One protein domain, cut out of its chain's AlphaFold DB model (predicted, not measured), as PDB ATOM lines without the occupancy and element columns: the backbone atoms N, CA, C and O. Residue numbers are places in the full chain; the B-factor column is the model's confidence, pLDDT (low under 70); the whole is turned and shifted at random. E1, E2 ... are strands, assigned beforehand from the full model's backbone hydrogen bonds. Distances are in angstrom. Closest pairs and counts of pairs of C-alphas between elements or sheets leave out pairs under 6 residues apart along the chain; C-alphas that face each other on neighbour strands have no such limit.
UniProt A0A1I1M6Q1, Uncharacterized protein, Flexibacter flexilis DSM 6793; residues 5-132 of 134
ATOM      1  N   GLU A   5     -13.005 -26.767 -26.269       87.56
ATOM      2  CA  GLU A   5     -12.061 -25.673 -26.484       87.56
ATOM      3  C   GLU A   5     -12.575 -24.389 -25.841       87.56
ATOM      4  O   GLU A   5     -13.767 -24.258 -25.560       87.56
ATOM      5  N   GLU A   6     -11.679 -23.438 -25.598       87.50
ATOM      6  CA  GLU A   6     -12.038 -22.137 -25.045       87.50
ATOM      7  C   GLU A   6     -12.258 -21.117 -26.166       87.50
ATOM      8  O   GLU A   6     -11.443 -20.962 -27.076       87.50
ATOM      9  N   TYR A   7     -13.376 -20.405 -26.086       87.56
ATOM     10  CA  TYR A   7     -13.671 -19.223 -26.878       87.56
ATOM     11  C   TYR A   7     -13.768 -18.029 -25.928       87.56
ATOM     12  O   TYR A   7     -14.621 -18.001 -25.040       87.56
ATOM     13  N   VAL A   8     -12.854 -17.072 -26.082       88.06
ATOM     14  CA  VAL A   8     -12.679 -15.961 -25.141       88.06
ATOM     15  C   VAL A   8     -13.158 -14.664 -25.776       88.06
ATOM     16  O   VAL A   8     -12.747 -14.314 -26.881       88.06
ATOM     17  N   ILE A   9     -14.010 -13.939 -25.058       88.19
ATOM     18  CA  ILE A   9     -14.486 -12.614 -25.443       88.19
ATOM     19  C   ILE A   9     -13.923 -11.601 -24.441       88.19
ATOM     20  O   ILE A   9     -14.336 -11.633 -23.278       88.19
ATOM     21  N   PRO A  10     -12.998 -10.712 -24.849       85.25
ATOM     22  CA  PRO A  10     -12.484  -9.673 -23.970       85.25
ATOM     23  C   PRO A  10     -13.589  -8.680 -23.602       85.25
ATOM     24  O   PRO A  10     -14.461  -8.358 -24.408       85.25
ATOM     25  N   LEU A  11     -13.528  -8.196 -22.371       80.00
ATOM     26  CA  LEU A  11     -14.451  -7.241 -21.789       80.00
ATOM     27  C   LEU A  11     -13.634  -6.070 -21.230       80.00
ATOM     28  O   LEU A  11     -12.957  -6.186 -20.209       80.00
ATOM     29  N   THR A  12     -13.721  -4.930 -21.906       75.19
ATOM     30  CA  THR A  12     -13.175  -3.661 -21.420       75.19
ATOM     31  C   THR A  12     -14.317  -2.856 -20.816       75.19
ATOM     32  O   THR A  12     -15.251  -2.509 -21.534       75.19
ATOM     33  N   THR A  13     -14.263  -2.573 -19.515       71.56
ATOM     34  CA  THR A  13     -15.262  -1.753 -18.806       71.56
ATOM     35  C   THR A  13     -14.548  -0.683 -17.999       71.56
ATOM     36  O   THR A  13     -13.438  -0.917 -17.513       71.56
ATOM     37  N   LEU A  14     -15.181   0.476 -17.828       65.06
ATOM     38  CA  LEU A  14     -14.827   1.394 -16.752       65.06
ATOM     39  C   LEU A  14     -15.779   1.175 -15.570       65.06
ATOM     40  O   LEU A  14     -16.785   0.467 -15.667       65.06
ATOM     41  N   GLU A  15     -15.422   1.734 -14.421       69.69
ATOM     42  CA  GLU A  15     -16.263   1.692 -13.228       69.69
ATOM     43  C   GLU A  15     -17.629   2.345 -13.505       69.69
ATOM     44  O   GLU A  15     -17.698   3.429 -14.079       69.69
ATOM     45  N   ASN A  16     -18.709   1.684 -13.070       73.25
ATOM     46  CA  ASN A  16     -20.107   2.081 -13.293       73.25
ATOM     47  C   ASN A  16     -20.593   2.043 -14.754       73.25
ATOM     48  O   ASN A  16     -21.718   2.466 -15.029       73.25
ATOM     49  N   ASP A  17     -19.805   1.485 -15.679       81.88
ATOM     50  CA  ASP A  17     -20.231   1.325 -17.067       81.88
ATOM     51  C   ASP A  17     -21.097   0.082 -17.279       81.88
ATOM     52  O   ASP A  17     -20.848  -1.007 -16.747       81.88
ATOM     53  N   THR A  18     -22.071   0.227 -18.178       87.38
ATOM     54  CA  THR A  18     -22.730  -0.903 -18.831       87.38
ATOM     55  C   THR A  18     -22.114  -1.125 -20.208       87.38
ATOM     56  O   THR A  18     -22.259  -0.301 -21.110       87.38
ATOM     57  N   VAL A  19     -21.500  -2.287 -20.395       88.44
ATOM     58  CA  VAL A  19     -20.945  -2.744 -21.666       88.44
ATOM     59  C   VAL A  19     -21.882  -3.762 -22.296       88.44
ATOM     60  O   VAL A  19     -22.340  -4.705 -21.649       88.44
ATOM     61  N   ARG A  20     -22.160  -3.577 -23.587       91.44
ATOM     62  CA  ARG A  20     -22.923  -4.526 -24.400       91.44
ATOM     63  C   ARG A  20     -22.006  -5.140 -25.436       91.44
ATOM     64  O   ARG A  20     -21.386  -4.417 -26.212       91.44
ATOM     65  N   ILE A  21     -21.932  -6.463 -25.443       89.31
ATOM     66  CA  ILE A  21     -21.179  -7.226 -26.426       89.31
ATOM     67  C   ILE A  21     -22.174  -8.048 -27.230       89.31
ATOM     68  O   ILE A  21     -22.831  -8.931 -26.683       89.31
ATOM     69  N   SER A  22     -22.231  -7.779 -28.528       89.81
ATOM     70  CA  SER A  22     -22.875  -8.656 -29.498       89.81
ATOM     71  C   SER A  22     -21.782  -9.287 -30.348       89.81
ATOM     72  O   SER A  22     -21.015  -8.593 -31.013       89.81
ATOM     73  N   ASN A  23     -21.675 -10.608 -30.279       87.06
ATOM     74  CA  ASN A  23     -20.692 -11.399 -31.006       87.06
ATOM     75  C   ASN A  23     -21.400 -12.559 -31.718       87.06
ATOM     76  O   ASN A  23     -22.549 -12.867 -31.418       87.06
ATOM     77  N   THR A  24     -20.746 -13.212 -32.671       87.94
ATOM     78  CA  THR A  24     -21.274 -14.422 -33.313       87.94
ATOM     79  C   THR A  24     -20.340 -15.575 -33.000       87.94
ATOM     80  O   THR A  24     -19.124 -15.432 -33.116       87.94
ATOM     81  N   LEU A  25     -20.891 -16.713 -32.573       86.56
ATOM     82  CA  LEU A  25     -20.073 -17.911 -32.421       86.56
ATOM     83  C   LEU A  25     -19.532 -18.349 -33.787       86.56
ATOM     84  O   LEU A  25     -20.283 -18.318 -34.767       86.56
ATOM     85  N   PRO A  26     -18.262 -18.781 -33.862       85.81
ATOM     86  CA  PRO A  26     -17.714 -19.374 -35.074       85.81
ATOM     87  C   PRO A  26     -18.611 -20.497 -35.614       85.81
ATOM     88  O   PRO A  26     -19.200 -21.256 -34.844       85.81
ATOM     89  N   SER A  27     -18.722 -20.613 -36.939       85.75
ATOM     90  CA  SER A  27     -19.641 -21.562 -37.591       85.75
ATOM     91  C   SER A  27     -19.313 -23.034 -37.326       85.75
ATOM     92  O   SER A  27     -20.152 -23.903 -37.549       85.75
ATOM     93  N   ASP A  28     -18.092 -23.325 -36.886       85.94
ATOM     94  CA  ASP A  28     -17.635 -24.654 -36.495       85.94
ATOM     95  C   ASP A  28     -17.992 -25.011 -35.042       85.94
ATOM     96  O   ASP A  28     -17.830 -26.163 -34.646       85.94
ATOM     97  N   VAL A  29     -18.521 -24.076 -34.245       87.56
ATOM     98  CA  VAL A  29     -19.037 -24.359 -32.899       87.56
ATOM     99  C   VAL A  29     -20.413 -25.026 -32.991       87.56
ATOM    100  O   VAL A  29     -21.372 -24.442 -33.489       87.56
ATOM    101  N   SER A  30     -20.528 -26.238 -32.449       87.19
ATOM    102  CA  SER A  30     -21.772 -27.022 -32.397       87.19
ATOM    103  C   SER A  30     -22.413 -27.093 -31.020       87.19
ATOM    104  O   SER A  30     -23.535 -27.583 -30.879       87.19
ATOM    105  N   GLY A  31     -21.753 -26.567 -29.992       86.75
ATOM    106  CA  GLY A  31     -22.398 -26.384 -28.705       86.75
ATOM    107  C   GLY A  31     -21.587 -25.573 -27.712       86.75
ATOM    108  O   GLY A  31     -20.374 -25.423 -27.841       86.75
ATOM    109  N   VAL A  32     -22.272 -25.071 -26.688       85.38
ATOM    110  CA  VAL A  32     -21.661 -24.408 -25.533       85.38
ATOM    111  C   VAL A  32     -21.812 -25.324 -24.328       85.38
ATOM    112  O   VAL A  32     -22.916 -25.726 -23.964       85.38
ATOM    113  N   TYR A  33     -20.675 -25.668 -23.732       80.12
ATOM    114  CA  TYR A  33     -20.574 -26.525 -22.560       80.12
ATOM    115  C   TYR A  33     -20.595 -25.743 -21.256       80.12
ATOM    116  O   TYR A  33     -21.116 -26.254 -20.280       80.12
ATOM    117  N   SER A  34     -20.006 -24.546 -21.213       80.62
ATOM    118  CA  SER A  34     -20.026 -23.673 -20.034       80.62
ATOM    119  C   SER A  34     -19.675 -22.243 -20.401       80.62
ATOM    120  O   SER A  34     -18.990 -22.011 -21.394       80.62
ATOM    121  N   VAL A  35     -20.063 -21.297 -19.549       81.62
ATOM    122  CA  VAL A  35     -19.625 -19.902 -19.637       81.62
ATOM    123  C   VAL A  35     -19.202 -19.438 -18.255       81.62
ATOM    124  O   VAL A  35     -19.860 -19.770 -17.267       81.62
ATOM    125  N   ALA A  36     -18.128 -18.664 -18.205       80.69
ATOM    126  CA  ALA A  36     -17.643 -18.012 -17.004       80.69
ATOM    127  C   ALA A  36     -17.113 -16.609 -17.326       80.69
ATOM    128  O   ALA A  36     -16.803 -16.299 -18.474       80.69
ATOM    129  N   LEU A  37     -16.996 -15.780 -16.299       79.50
ATOM    130  CA  LEU A  37     -16.307 -14.501 -16.293       79.50
ATOM    131  C   LEU A  37     -14.967 -14.683 -15.560       79.50
ATOM    132  O   LEU A  37     -14.892 -15.245 -14.463       79.50
ATOM    133  N   ALA A  38     -13.894 -14.241 -16.201       77.50
ATOM    134  CA  ALA A  38     -12.523 -14.356 -15.723       77.50
ATOM    135  C   ALA A  38     -11.826 -12.992 -15.761       77.50
ATOM    136  O   ALA A  38     -12.261 -12.081 -16.465       77.50
ATOM    137  N   ALA A  39     -10.732 -12.871 -15.012       74.25
ATOM    138  CA  ALA A  39      -9.883 -11.687 -14.975       74.25
ATOM    139  C   ALA A  39      -8.419 -12.092 -15.195       74.25
ATOM    140  O   ALA A  39      -7.966 -13.100 -14.643       74.25
ATOM    141  N   LYS A  40      -7.665 -11.319 -15.985       70.50
ATOM    142  CA  LYS A  40      -6.216 -11.533 -16.134       70.50
ATOM    143  C   LYS A  40      -5.495 -11.290 -14.825       70.50
ATOM    144  O   LYS A  40      -5.789 -10.316 -14.143       70.50
ATOM    145  N   ASN A  41      -4.488 -12.113 -14.536       63.28
ATOM    146  CA  ASN A  41      -3.553 -11.914 -13.422       63.28
ATOM    147  C   ASN A  41      -4.213 -11.818 -12.033       63.28
ATOM    148  O   ASN A  41      -3.544 -11.473 -11.061       63.28
ATOM    149  N   ALA A  42      -5.501 -12.146 -11.919       56.59
ATOM    150  CA  ALA A  42      -6.208 -12.166 -10.655       56.59
ATOM    151  C   ALA A  42      -6.196 -13.590 -10.097       56.59
ATOM    152  O   ALA A  42      -6.521 -14.554 -10.790       56.59
ATOM    153  N   THR A  43      -5.848 -13.731  -8.820       55.41
ATOM    154  CA  THR A  43      -5.941 -15.016  -8.108       55.41
ATOM    155  C   THR A  43      -7.394 -15.448  -7.885       55.41
ATOM    156  O   THR A  43      -7.646 -16.624  -7.612       55.41
ATOM    157  N   GLN A  44      -8.345 -14.517  -8.025       53.38
ATOM    158  CA  GLN A  44      -9.789 -14.741  -8.007       53.38
ATOM    159  C   GLN A  44     -10.475 -13.765  -8.982       53.38
ATOM    160  O   GLN A  44     -10.128 -12.582  -8.986       53.38
ATOM    161  N   PRO A  45     -11.451 -14.208  -9.794       56.81
ATOM    162  CA  PRO A  45     -12.266 -13.310 -10.605       56.81
ATOM    163  C   PRO A  45     -12.994 -12.284  -9.735       56.81
ATOM    164  O   PRO A  45     -13.824 -12.626  -8.892       56.81
ATOM    165  N   TYR A  46     -12.685 -11.013  -9.965       64.69
ATOM    166  CA  TYR A  46     -13.262  -9.877  -9.256       64.69
ATOM    167  C   TYR A  46     -14.467  -9.335 -10.033       64.69
ATOM    168  O   TYR A  46     -14.486  -8.219 -10.543       64.69
ATOM    169  N   ALA A  47     -15.470 -10.188 -10.210       65.81
ATOM    170  CA  ALA A  47     -16.682  -9.808 -10.911       65.81
ATOM    171  C   ALA A  47     -17.585  -8.996  -9.973       65.81
ATOM    172  O   ALA A  47     -18.152  -9.530  -9.018       65.81
ATOM    173  N   ARG A  48     -17.713  -7.697 -10.250       74.88
ATOM    174  CA  ARG A  48     -18.496  -6.737  -9.463       74.88
ATOM    175  C   ARG A  48     -19.622  -6.174 -10.321       74.88
ATOM    176  O   ARG A  48     -19.391  -5.530 -11.334       74.88
ATOM    177  N   GLY A  49     -20.858  -6.434  -9.913       83.06
ATOM    178  CA  GLY A  49     -22.049  -5.987 -10.628       83.06
ATOM    179  C   GLY A  49     -22.819  -7.140 -11.240       83.06
ATOM    180  O   GLY A  49     -23.051  -8.155 -10.576       83.06
ATOM    181  N   SER A  50     -23.287  -6.964 -12.470       87.62
ATOM    182  CA  SER A  50     -24.290  -7.862 -13.027       87.62
ATOM    183  C   SER A  50     -24.141  -8.131 -14.509       87.62
ATOM    184  O   SER A  50     -23.646  -7.296 -15.256       87.62
ATOM    185  N   VAL A  51     -24.643  -9.279 -14.936       88.38
ATOM    186  CA  VAL A  51     -24.540  -9.774 -16.300       88.38
ATOM    187  C   VAL A  51     -25.882 -10.311 -16.784       88.38
ATOM    188  O   VAL A  51     -26.647 -10.873 -16.011       88.38
ATOM    189  N   SER A  52     -26.165 -10.154 -18.070       91.44
ATOM    190  CA  SER A  52     -27.189 -10.911 -18.788       91.44
ATOM    191  C   SER A  52     -26.541 -11.625 -19.965       91.44
ATOM    192  O   SER A  52     -25.563 -11.122 -20.523       91.44
ATOM    193  N   LEU A  53     -27.063 -12.798 -20.323       90.19
ATOM    194  CA  LEU A  53     -26.542 -13.592 -21.431       90.19
ATOM    195  C   LEU A  53     -27.684 -14.199 -22.233       90.19
ATOM    196  O   LEU A  53     -28.525 -14.922 -21.687       90.19
ATOM    197  N   LYS A  54     -27.626 -13.989 -23.547       90.75
ATOM    198  CA  LYS A  54     -28.435 -14.701 -24.531       90.75
ATOM    199  C   LYS A  54     -27.535 -15.358 -25.572       90.75
ATOM    200  O   LYS A  54     -26.539 -14.771 -25.986       90.75
ATOM    201  N   ILE A  55     -27.887 -16.572 -25.987       88.00
ATOM    202  CA  ILE A  55     -27.223 -17.272 -27.096       88.00
ATOM    203  C   ILE A  55     -28.301 -17.748 -28.066       88.00
ATOM    204  O   ILE A  55     -29.262 -18.390 -27.641       88.00
ATOM    205  N   GLY A  56     -28.185 -17.391 -29.347       87.31
ATOM    206  CA  GLY A  56     -29.184 -17.735 -30.367       87.31
ATOM    207  C   GLY A  56     -30.595 -17.237 -30.017       87.31
ATOM    208  O   GLY A  56     -31.580 -17.925 -30.267       87.31
ATOM    209  N   GLY A  57     -30.695 -16.085 -29.342       85.69
ATOM    210  CA  GLY A  57     -31.956 -15.518 -28.848       85.69
ATOM    211  C   GLY A  57     -32.525 -16.159 -27.572       85.69
ATOM    212  O   GLY A  57     -33.450 -15.601 -26.984       85.69
ATOM    213  N   LYS A  58     -31.970 -17.280 -27.091       86.25
ATOM    214  CA  LYS A  58     -32.383 -17.910 -25.829       86.25
ATOM    215  C   LYS A  58     -31.676 -17.258 -24.645       86.25
ATOM    216  O   LYS A  58     -30.457 -17.122 -24.650       86.25
ATOM    217  N   GLU A  59     -32.440 -16.884 -23.621       87.25
ATOM    218  CA  GLU A  59     -31.910 -16.326 -22.375       87.25
ATOM    219  C   GLU A  59     -31.366 -17.423 -21.460       87.25
ATOM    220  O   GLU A  59     -32.024 -18.432 -21.198       87.25
ATOM    221  N   PHE A  60     -30.146 -17.205 -20.979       84.69
ATOM    222  CA  PHE A  60     -29.433 -18.128 -20.103       84.69
ATOM    223  C   PHE A  60     -29.120 -17.528 -18.745       84.69
ATOM    224  O   PHE A  60     -29.137 -18.237 -17.734       84.69
ATOM    225  N   LEU A  61     -28.874 -16.221 -18.726       87.56
ATOM    226  CA  LEU A  61     -28.820 -15.435 -17.508       87.56
ATOM    227  C   LEU A  61     -29.779 -14.268 -17.643       87.56
ATOM    228  O   LEU A  61     -29.678 -13.539 -18.637       87.56
ATOM    229  N   PRO A  62     -30.672 -14.087 -16.655       87.38
ATOM    230  CA  PRO A  62     -31.568 -12.953 -16.650       87.38
ATOM    231  C   PRO A  62     -30.780 -11.653 -16.548       87.38
ATOM    232  O   PRO A  62     -29.630 -11.627 -16.095       87.38
ATOM    233  N   ARG A  63     -31.430 -10.551 -16.918       86.31
ATOM    234  CA  ARG A  63     -30.902  -9.224 -16.610       86.31
ATOM    235  C   ARG A  63     -30.615  -9.100 -15.115       86.31
ATOM    236  O   ARG A  63     -31.378  -9.586 -14.287       86.31
ATOM    237  N   GLU A  64     -29.504  -8.446 -14.803       85.38
ATOM    238  CA  GLU A  64     -29.013  -8.240 -13.441       85.38
ATOM    239  C   GLU A  64     -28.530  -9.498 -12.692       85.38
ATOM    240  O   GLU A  64     -28.318  -9.436 -11.479       85.38
ATOM    241  N   TYR A  65     -28.283 -10.624 -13.375       86.38
ATOM    242  CA  TYR A  65     -27.697 -11.791 -12.711       86.38
ATOM    243  C   TYR A  65     -26.350 -11.417 -12.060       86.38
ATOM    244  O   TYR A  65     -25.505 -10.831 -12.742       86.38
ATOM    245  N   PRO A  66     -26.111 -11.723 -10.768       83.69
ATOM    246  CA  PRO A  66     -24.890 -11.289 -10.094       83.69
ATOM    247  C   PRO A  66     -23.637 -11.881 -10.748       83.69
ATOM    248  O   PRO A  66     -23.458 -13.099 -10.805       83.69
ATOM    249  N   ALA A  67     -22.744 -11.013 -11.226       80.75
ATOM    250  CA  ALA A  67     -21.557 -11.435 -11.968       80.75
ATOM    251  C   ALA A  67     -20.568 -12.223 -11.091       80.75
ATOM    252  O   ALA A  67     -19.880 -13.117 -11.583       80.75
ATOM    253  N   SER A  68     -20.570 -11.969  -9.778       74.75
ATOM    254  CA  SER A  68     -19.801 -12.708  -8.767       74.75
ATOM    255  C   SER A  68     -20.143 -14.199  -8.684       74.75
ATOM    256  O   SER A  68     -19.454 -14.941  -7.996       74.75
ATOM    257  N   LEU A  69     -21.208 -14.653  -9.350       70.62
ATOM    258  CA  LEU A  69     -21.596 -16.064  -9.409       70.62
ATOM    259  C   LEU A  69     -21.115 -16.763 -10.695       70.62
ATOM    260  O   LEU A  69     -21.321 -17.968 -10.832       70.62
ATOM    261  N   LEU A  70     -20.459 -16.045 -11.618       71.00
ATOM    262  CA  LEU A  70     -19.875 -16.578 -12.858       71.00
ATOM    263  C   LEU A  70     -18.344 -16.612 -12.805       71.00
ATOM    264  O   LEU A  70     -17.672 -16.083 -13.676       71.00
ATOM    265  N   VAL A  71     -17.756 -17.195 -11.775       66.81
ATOM    266  CA  VAL A  71     -16.318 -17.064 -11.504       66.81
ATOM    267  C   VAL A  71     -15.560 -18.248 -12.114       66.81
ATOM    268  O   VAL A  71     -15.717 -19.379 -11.664       66.81
ATOM    269  N   ALA A  72     -14.701 -18.010 -13.113       60.88
ATOM    270  CA  ALA A  72     -13.685 -18.989 -13.527       60.88
ATOM    271  C   ALA A  72     -12.457 -18.866 -12.617       60.88
ATOM    272  O   ALA A  72     -11.482 -18.200 -12.956       60.88
ATOM    273  N   SER A  73     -12.514 -19.467 -11.429       52.44
ATOM    274  CA  SER A  73     -11.348 -19.551 -10.550       52.44
ATOM    275  C   SER A  73     -10.749 -20.959 -10.582       52.44
ATOM    276  O   SER A  73     -11.491 -21.927 -10.414       52.44
ATOM    277  N   PRO A  74      -9.419 -21.113 -10.720       40.72
ATOM    278  CA  PRO A  74      -8.760 -22.396 -10.491       40.72
ATOM    279  C   PRO A  74      -8.766 -22.803  -9.005       40.72
ATOM    280  O   PRO A  74      -8.545 -23.971  -8.698       40.72
ATOM    281  N   THR A  75      -9.010 -21.862  -8.082       41.97
ATOM    282  CA  THR A  75      -9.029 -22.101  -6.625       41.97
ATOM    283  C   THR A  75     -10.435 -22.213  -6.039       41.97
ATOM    284  O   THR A  75     -10.598 -22.811  -4.978       41.97
ATOM    285  N   VAL A  76     -11.456 -21.681  -6.719       45.03
ATOM    286  CA  VAL A  76     -12.862 -21.803  -6.306       45.03
ATOM    287  C   VAL A  76     -13.552 -22.759  -7.268       45.03
ATOM    288  O   VAL A  76     -13.917 -22.386  -8.380       45.03
ATOM    289  N   ALA A  77     -13.708 -24.012  -6.839       45.09
ATOM    290  CA  ALA A  77     -14.541 -24.968  -7.555       45.09
ATOM    291  C   ALA A  77     -15.977 -24.415  -7.662       45.09
ATOM    292  O   ALA A  77     -16.454 -23.819  -6.692       45.09
ATOM    293  N   PRO A  78     -16.683 -24.620  -8.791       49.03
ATOM    294  CA  PRO A  78     -18.094 -24.269  -8.891       49.03
ATOM    295  C   PRO A  78     -18.880 -24.984  -7.777       49.03
ATOM    296  O   PRO A  78     -19.052 -26.201  -7.818       49.03
ATOM    297  N   ASP A  79     -19.300 -24.253  -6.743       45.84
ATOM    298  CA  ASP A  79     -20.226 -24.747  -5.716       45.84
ATOM    299  C   ASP A  79     -21.676 -24.399  -6.111       45.84
ATOM    300  O   ASP A  79     -21.913 -23.751  -7.126       45.84
ATOM    301  N   ALA A  80     -22.677 -24.803  -5.323       48.19
ATOM    302  CA  ALA A  80     -24.090 -24.558  -5.650       48.19
ATOM    303  C   ALA A  80     -24.467 -23.066  -5.825       48.19
ATOM    304  O   ALA A  80     -25.543 -22.772  -6.344       48.19
ATOM    305  N   ARG A  81     -23.612 -22.131  -5.382       47.72
ATOM    306  CA  ARG A  81     -23.811 -20.682  -5.532       47.72
ATOM    307  C   ARG A  81     -23.188 -20.157  -6.825       47.72
ATOM    308  O   ARG A  81     -23.717 -19.204  -7.388       47.72
ATOM    309  N   HIS A  82     -22.124 -20.786  -7.321       58.22
ATOM    310  CA  HIS A  82     -21.464 -20.423  -8.573       58.22
ATOM    311  C   HIS A  82     -22.063 -21.226  -9.727       58.22
ATOM    312  O   HIS A  82     -21.900 -22.444  -9.830       58.22
ATOM    313  N   LYS A  83     -22.793 -20.551 -10.613       55.69
ATOM    314  CA  LYS A  83     -23.498 -21.236 -11.692       55.69
ATOM    315  C   LYS A  83     -22.570 -21.398 -12.884       55.69
ATOM    316  O   LYS A  83     -22.161 -20.424 -13.509       55.69
ATOM    317  N   THR A  84     -22.330 -22.647 -13.266       58.28
ATOM    318  CA  THR A  84     -21.945 -22.922 -14.647       58.28
ATOM    319  C   THR A  84     -23.236 -22.877 -15.462       58.28
ATOM    320  O   THR A  84     -24.155 -23.645 -15.190       58.28
ATOM    321  N   ILE A  85     -23.366 -21.915 -16.381       64.38
ATOM    322  CA  ILE A  85     -24.615 -21.680 -17.143       64.38
ATOM    323  C   ILE A  85     -25.085 -22.953 -17.859       64.38
ATOM    324  O   ILE A  85     -26.276 -23.244 -17.927       64.38
ATOM    325  N   PHE A  86     -24.096 -23.696 -18.336       63.03
ATOM    326  CA  PHE A  86     -24.160 -25.043 -18.867       63.03
ATOM    327  C   PHE A  86     -23.056 -25.801 -18.149       63.03
ATOM    328  O   PHE A  86     -22.002 -25.218 -17.904       63.03
ATOM    329  N   GLY A  87     -23.267 -27.041 -17.749       55.38
ATOM    330  CA  GLY A  87     -22.226 -27.769 -17.040       55.38
ATOM    331  C   GLY A  87     -22.779 -28.976 -16.322       55.38
ATOM    332  O   GLY A  87     -23.873 -28.955 -15.764       55.38
ATOM    333  N   SER A  88     -22.020 -30.062 -16.372       43.50
ATOM    334  CA  SER A  88     -22.454 -31.345 -15.846       43.50
ATOM    335  C   SER A  88     -22.631 -31.320 -14.330       43.50
ATOM    336  O   SER A  88     -21.680 -31.037 -13.601       43.50
ATOM    337  N   LYS A  89     -23.770 -31.820 -13.848       48.19
ATOM    338  CA  LYS A  89     -23.737 -32.668 -12.649       48.19
ATOM    339  C   LYS A  89     -22.843 -33.862 -12.998       48.19
ATOM    340  O   LYS A  89     -22.968 -34.367 -14.113       48.19
ATOM    341  N   ALA A  90     -21.927 -34.288 -12.126       43.72
ATOM    342  CA  ALA A  90     -21.024 -35.406 -12.433       43.72
ATOM    343  C   ALA A  90     -21.815 -36.592 -13.035       43.72
ATOM    344  O   ALA A  90     -22.701 -37.133 -12.376       43.72
ATOM    345  N   GLY A  91     -21.551 -36.923 -14.307       50.53
ATOM    346  CA  GLY A  91     -22.254 -37.973 -15.063       50.53
ATOM    347  C   GLY A  91     -23.267 -37.518 -16.130       50.53
ATOM    348  O   GLY A  91     -23.566 -38.318 -17.010       50.53
ATOM    349  N   SER A  92     -23.730 -36.260 -16.131       54.53
ATOM    350  CA  SER A  92     -24.703 -35.740 -17.117       54.53
ATOM    351  C   SER A  92     -24.358 -34.313 -17.561       54.53
ATOM    352  O   SER A  92     -24.837 -33.354 -16.953       54.53
ATOM    353  N   PRO A  93     -23.505 -34.129 -18.585       62.31
ATOM    354  CA  PRO A  93     -23.203 -32.808 -19.124       62.31
ATOM    355  C   PRO A  93     -24.404 -32.193 -19.833       62.31
ATOM    356  O   PRO A  93     -24.835 -32.679 -20.874       62.31
ATOM    357  N   GLU A  94     -24.912 -31.089 -19.287       71.81
ATOM    358  CA  GLU A  94     -25.804 -30.204 -20.028       71.81
ATOM    359  C   GLU A  94     -24.978 -29.427 -21.054       71.81
ATOM    360  O   GLU A  94     -24.056 -28.696 -20.699       71.81
ATOM    361  N   ILE A  95     -25.299 -29.618 -22.333       75.94
ATOM    362  CA  ILE A  95     -24.692 -28.912 -23.463       75.94
ATOM    363  C   ILE A  95     -25.810 -28.165 -24.170       75.94
ATOM    364  O   ILE A  95     -26.840 -28.753 -24.508       75.94
ATOM    365  N   TYR A  96     -25.608 -26.878 -24.428       82.19
ATOM    366  CA  TYR A  96     -26.481 -26.159 -25.340       82.19
ATOM    367  C   TYR A  96     -26.026 -26.390 -26.771       82.19
ATOM    368  O   TYR A  96     -25.006 -25.851 -27.195       82.19
ATOM    369  N   THR A  97     -26.774 -27.221 -27.491       83.69
ATOM    370  CA  THR A  97     -26.515 -27.516 -28.899       83.69
ATOM    371  C   THR A  97     -26.828 -26.306 -29.765       83.69
ATOM    372  O   THR A  97     -27.903 -25.713 -29.671       83.69
ATOM    373  N   ILE A  98     -25.894 -25.991 -30.651       80.81
ATOM    374  CA  ILE A  98     -26.003 -24.927 -31.634       80.81
ATOM    375  C   ILE A  98     -26.277 -25.569 -32.989       80.81
ATOM    376  O   ILE A  98     -25.474 -26.343 -33.502       80.81
ATOM    377  N   THR A  99     -27.446 -25.272 -33.552       69.25
ATOM    378  CA  THR A  99     -27.919 -25.859 -34.817       69.25
ATOM    379  C   THR A  99     -27.693 -24.948 -36.025       69.25
ATOM    380  O   THR A  99     -27.845 -25.388 -37.161       69.25
ATOM    381  N   SER A 100     -27.330 -23.684 -35.797       69.12
ATOM    382  CA  SER A 100     -26.997 -22.679 -36.816       69.12
ATOM    383  C   SER A 100     -26.125 -21.576 -36.201       69.12
ATOM    384  O   SER A 100     -25.982 -21.536 -34.978       69.12
ATOM    385  N   MET A 101     -25.546 -20.677 -37.011       70.94
ATOM    386  CA  MET A 101     -24.781 -19.535 -36.483       70.94
ATOM    387  C   MET A 101     -25.583 -18.810 -35.398       70.94
ATOM    388  O   MET A 101     -26.685 -18.324 -35.650       70.94
ATOM    389  N   SER A 102     -25.032 -18.761 -34.188       81.25
ATOM    390  CA  SER A 102     -25.728 -18.228 -33.019       81.25
ATOM    391  C   SER A 102     -25.070 -16.937 -32.559       81.25
ATOM    392  O   SER A 102     -23.858 -16.904 -32.327       81.25
ATOM    393  N   SER A 103     -25.875 -15.883 -32.411       89.19
ATOM    394  CA  SER A 103     -25.426 -14.669 -31.734       89.19
ATOM    395  C   SER A 103     -25.149 -14.973 -30.264       89.19
ATOM    396  O   SER A 103     -25.816 -15.809 -29.652       89.19
ATOM    397  N   ILE A 104     -24.152 -14.299 -29.712       90.88
ATOM    398  CA  ILE A 104     -23.920 -14.143 -28.285       90.88
ATOM    399  C   ILE A 104     -24.213 -12.687 -27.975       90.88
ATOM    400  O   ILE A 104     -23.529 -11.805 -28.491       90.88
ATOM    401  N   ASP A 105     -25.181 -12.455 -27.101       93.31
ATOM    402  CA  ASP A 105     -25.522 -11.127 -26.615       93.31
ATOM    403  C   ASP A 105     -25.295 -11.088 -25.105       93.31
ATOM    404  O   ASP A 105     -25.938 -11.813 -24.340       93.31
ATOM    405  N   ILE A 106     -24.345 -10.257 -24.688       91.62
ATOM    406  CA  ILE A 106     -23.948 -10.073 -23.296       91.62
ATOM    407  C   ILE A 106     -24.169  -8.611 -22.924       91.62
ATOM    408  O   ILE A 106     -23.690  -7.708 -23.606       91.62
ATOM    409  N   GLU A 107     -24.840  -8.372 -21.804       92.44
ATOM    410  CA  GLU A 107     -24.835  -7.064 -21.136       92.44
ATOM    411  C   GLU A 107     -24.125  -7.250 -19.803       92.44
ATOM    412  O   GLU A 107     -24.605  -8.018 -18.977       92.44
ATOM    413  N   TYR A 108     -23.000  -6.576 -19.595       89.06
ATOM    414  CA  TYR A 108     -22.304  -6.530 -18.313       89.06
ATOM    415  C   TYR A 108     -22.381  -5.112 -17.760       89.06
ATOM    416  O   TYR A 108     -22.104  -4.158 -18.473       89.06
ATOM    417  N   THR A 109     -22.756  -4.963 -16.497       88.06
ATOM    418  CA  THR A 109     -22.709  -3.688 -15.777       88.06
ATOM    419  C   THR A 109     -21.732  -3.823 -14.629       88.06
ATOM    420  O   THR A 109     -21.978  -4.625 -13.722       88.06
ATOM    421  N   ASP A 110     -20.657  -3.039 -14.666       82.56
ATOM    422  CA  ASP A 110     -19.765  -2.883 -13.525       82.56
ATOM    423  C   ASP A 110     -20.500  -2.063 -12.457       82.56
ATOM    424  O   ASP A 110     -20.963  -0.963 -12.738       82.56
ATOM    425  N   LYS A 111     -20.652  -2.595 -11.242       77.44
ATOM    426  CA  LYS A 111     -21.239  -1.861 -10.102       77.44
ATOM    427  C   LYS A 111     -20.201  -1.671  -8.993       77.44
ATOM    428  O   LYS A 111     -20.475  -1.987  -7.834       77.44
ATOM    429  N   ALA A 112     -18.981  -1.258  -9.336       66.62
ATOM    430  CA  ALA A 112     -17.978  -0.942  -8.329       66.62
ATOM    431  C   ALA A 112     -18.517   0.118  -7.355       66.62
ATOM    432  O   ALA A 112     -18.986   1.178  -7.755       66.62
ATOM    433  N   ASN A 113     -18.446  -0.177  -6.058       55.06
ATOM    434  CA  ASN A 113     -18.515   0.873  -5.053       55.06
ATOM    435  C   ASN A 113     -17.122   1.510  -5.004       55.06
ATOM    436  O   ASN A 113     -16.149   0.776  -4.829       55.06
ATOM    437  N   ALA A 114     -17.054   2.840  -5.104       45.88
ATOM    438  CA  ALA A 114     -15.869   3.708  -5.207       45.88
ATOM    439  C   ALA A 114     -14.776   3.569  -4.112       45.88
ATOM    440  O   ALA A 114     -13.926   4.437  -3.950       45.88
ATOM    441  N   LEU A 115     -14.797   2.501  -3.312       44.91
ATOM    442  CA  LEU A 115     -13.889   2.243  -2.199       44.91
ATOM    443  C   LEU A 115     -12.671   1.396  -2.580       44.91
ATOM    444  O   LEU A 115     -11.780   1.241  -1.746       44.91
ATOM    445  N   VAL A 116     -12.594   0.854  -3.802       47.16
ATOM    446  CA  VAL A 116     -11.392   0.128  -4.235       47.16
ATOM    447  C   VAL A 116     -11.033   0.418  -5.691       47.16
ATOM    448  O   VAL A 116     -11.446  -0.279  -6.617       47.16
ATOM    449  N   THR A 117     -10.223   1.461  -5.880       41.31
ATOM    450  CA  THR A 117      -9.444   1.710  -7.099       41.31
ATOM    451  C   THR A 117      -8.458   0.562  -7.301       41.31
ATOM    452  O   THR A 117      -7.356   0.576  -6.760       41.31
ATOM    453  N   TYR A 118      -8.863  -0.446  -8.066       49.84
ATOM    454  CA  TYR A 118      -7.936  -1.389  -8.678       49.84
ATOM    455  C   TYR A 118      -7.790  -1.020 -10.147       49.84
ATOM    456  O   TYR A 118      -8.790  -0.885 -10.856       49.84
ATOM    457  N   GLU A 119      -6.542  -0.823 -10.570       49.19
ATOM    458  CA  GLU A 119      -6.196  -0.538 -11.957       49.19
ATOM    459  C   GLU A 119      -6.807  -1.595 -12.880       49.19
ATOM    460  O   GLU A 119      -6.843  -2.781 -12.547       49.19
ATOM    461  N   ALA A 120      -7.354  -1.116 -13.998       47.97
ATOM    462  CA  ALA A 120      -8.168  -1.847 -14.957       47.97
ATOM    463  C   ALA A 120      -7.724  -3.307 -15.136       47.97
ATOM    464  O   ALA A 120      -6.758  -3.617 -15.831       47.97
ATOM    465  N   THR A 121      -8.446  -4.220 -14.492       62.06
ATOM    466  CA  THR A 121      -8.254  -5.653 -14.688       62.06
ATOM    467  C   THR A 121      -8.911  -6.011 -16.017       62.06
ATOM    468  O   THR A 121     -10.102  -5.770 -16.196       62.06
ATOM    469  N   GLU A 122      -8.149  -6.555 -16.969       74.88
ATOM    470  CA  GLU A 122      -8.712  -7.086 -18.216       74.88
ATOM    471  C   GLU A 122      -9.670  -8.236 -17.859       74.88
ATOM    472  O   GLU A 122      -9.232  -9.302 -17.408       74.88
ATOM    473  N   LEU A 123     -10.977  -7.998 -18.003       79.12
ATOM    474  CA  LEU A 123     -12.018  -9.001 -17.814       79.12
ATOM    475  C   LEU A 123     -12.298  -9.710 -19.138       79.12
ATOM    476  O   LEU A 123     -12.104  -9.151 -20.217       79.12
ATOM    477  N   TYR A 124     -12.791 -10.942 -19.073       84.19
ATOM    478  CA  TYR A 124     -13.206 -11.679 -20.264       84.19
ATOM    479  C   TYR A 124     -14.253 -12.730 -19.939       84.19
ATOM    480  O   TYR A 124     -14.204 -13.383 -18.894       84.19
ATOM    481  N   PHE A 125     -15.150 -12.960 -20.889       86.19
ATOM    482  CA  PHE A 125     -16.014 -14.127 -20.875       86.19
ATOM    483  C   PHE A 125     -15.300 -15.309 -21.521       86.19
ATOM    484  O   PHE A 125     -14.816 -15.212 -22.646       86.19
ATOM    485  N   VAL A 126     -15.264 -16.432 -20.814       85.25
ATOM    486  CA  VAL A 126     -14.693 -17.692 -21.283       85.25
ATOM    487  C   VAL A 126     -15.831 -18.668 -21.532       85.25
ATOM    488  O   VAL A 126     -16.520 -19.096 -20.604       85.25
ATOM    489  N   PHE A 127     -16.020 -19.031 -22.793       86.81
ATOM    490  CA  PHE A 127     -16.954 -20.058 -23.225       86.81
ATOM    491  C   PHE A 127     -16.174 -21.351 -23.443       86.81
ATOM    492  O   PHE A 127     -15.252 -21.375 -24.254       86.81
ATOM    493  N   LYS A 128     -16.551 -22.440 -22.772       85.56
ATOM    494  CA  LYS A 128     -16.105 -23.775 -23.192       85.56
ATOM    495  C   LYS A 128     -17.065 -24.258 -24.255       85.56
ATOM    496  O   LYS A 128     -18.260 -24.383 -23.986       85.56
ATOM    497  N   VAL A 129     -16.559 -24.504 -25.450       87.31
ATOM    498  CA  VAL A 129     -17.352 -24.836 -26.632       87.31
ATOM    499  C   VAL A 129     -16.983 -26.211 -27.164       87.31
ATOM    500  O   VAL A 129     -15.847 -26.661 -27.034       87.31
ATOM    501  N   LEU A 130     -17.960 -26.876 -27.767       87.56
ATOM    502  CA  LEU A 130     -17.755 -28.050 -28.600       87.56
ATOM    503  C   LEU A 130     -17.638 -27.582 -30.050       87.56
ATOM    504  O   LEU A 130     -18.519 -26.874 -30.539       87.56
ATOM    505  N   ARG A 131     -16.571 -27.995 -30.734       86.94
ATOM    506  CA  ARG A 131     -16.398 -27.752 -32.169       86.94
ATOM    507  C   ARG A 131     -16.665 -29.015 -32.981       86.94
ATOM    508  O   ARG A 131     -16.272 -30.116 -32.585       86.94
ATOM    509  N   ASN A 132     -17.286 -28.846 -34.142       78.12
ATOM    510  CA  ASN A 132     -17.343 -29.857 -35.185       78.12
ATOM    511  C   ASN A 132     -15.938 -30.010 -35.762       78.12
ATOM    512  O   ASN A 132     -15.457 -29.131 -36.472       78.12
TER     513      ASN A 132
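This is residues 5 to 132 of the 134 residues of an uncharacterized protein of Flexibacter flexilis DSM 6793 (UniProt A0A1I1M6Q1). Two antiparallel sheets face each other as a loose strand sandwich: E2, E6, E4 and E5 form the wider sheet, and E1, E7 and E3 a narrower, strongly twisted one. The long link from E5 to E6 passes along the side where E3 and E5 are edges, pairing briefly with E3, while residues 111 to 122 loop out at one end. The printed part has 128 residues with seven named strands, E1 to E7 in chain order, and no named helix; the class is all strand, though only 58 residues, under half, are in named elements. The sheet orders are E2, E6, E4, E5 and E1, E7, E3. The whole is compact, with a radius of gyration of the C-alphas of 14.4 A and spans of 45 by 30 by 25 A.

In the larger sheet, E2 is residues 18 to 24, E6 residues 103 to 110 with a length of 22.4 A, E4 residues 49 to 55 at 20.6 A, and E5 residues 58 to 66, which bends by 68 degrees at residue 63. In the other sheet, E1 is residues 5 to 11, starting at C-alpha 5 (-12.061, -25.673, -26.484). E7, residues 123 to 131, spans 24.0 A and ends at C-alpha 131 (-16.398, -27.752, -32.169). E3, residues 29 to 39, spans 23.8 A and bends by 71 degrees at residue 33.

E6 is an inner strand, antiparallel to E2 at 163 degrees, with N 19 and O 108 2.7 A apart, and to E4 at 176 degrees, with N 52 and O 107 2.8 A apart. E4 and E5 form a hairpin at 178 degrees, with N 51 and O 65 2.8 A apart. In the other sheet, inner strand E7 is antiparallel to E1 at 153 degrees, with N 7 and O 127 2.8 A apart, and to E3 at 159 degrees, with N 33 and O 128 2.7 A apart. Between the sheets, E1 and E2 come closest at the C-alphas of Leu 11 and Val 19, 7.9 A apart. Among the pairs that are apart are E6 and E7, and E3 and E4. Residues 31 to 32 of E3 also pair, antiparallel, with residues 96 to 97.

The C-alphas farthest apart are those of Leu 115 and Asn 132, 46.2 A. The printed part has no cut. The links from E5 to E6, 36 residues, and from E6 to E7, 12 residues, are long. Mean pLDDT of the printed part is 73.8; 44 residues are under 70, among them 71 to 93 and 112 to 121.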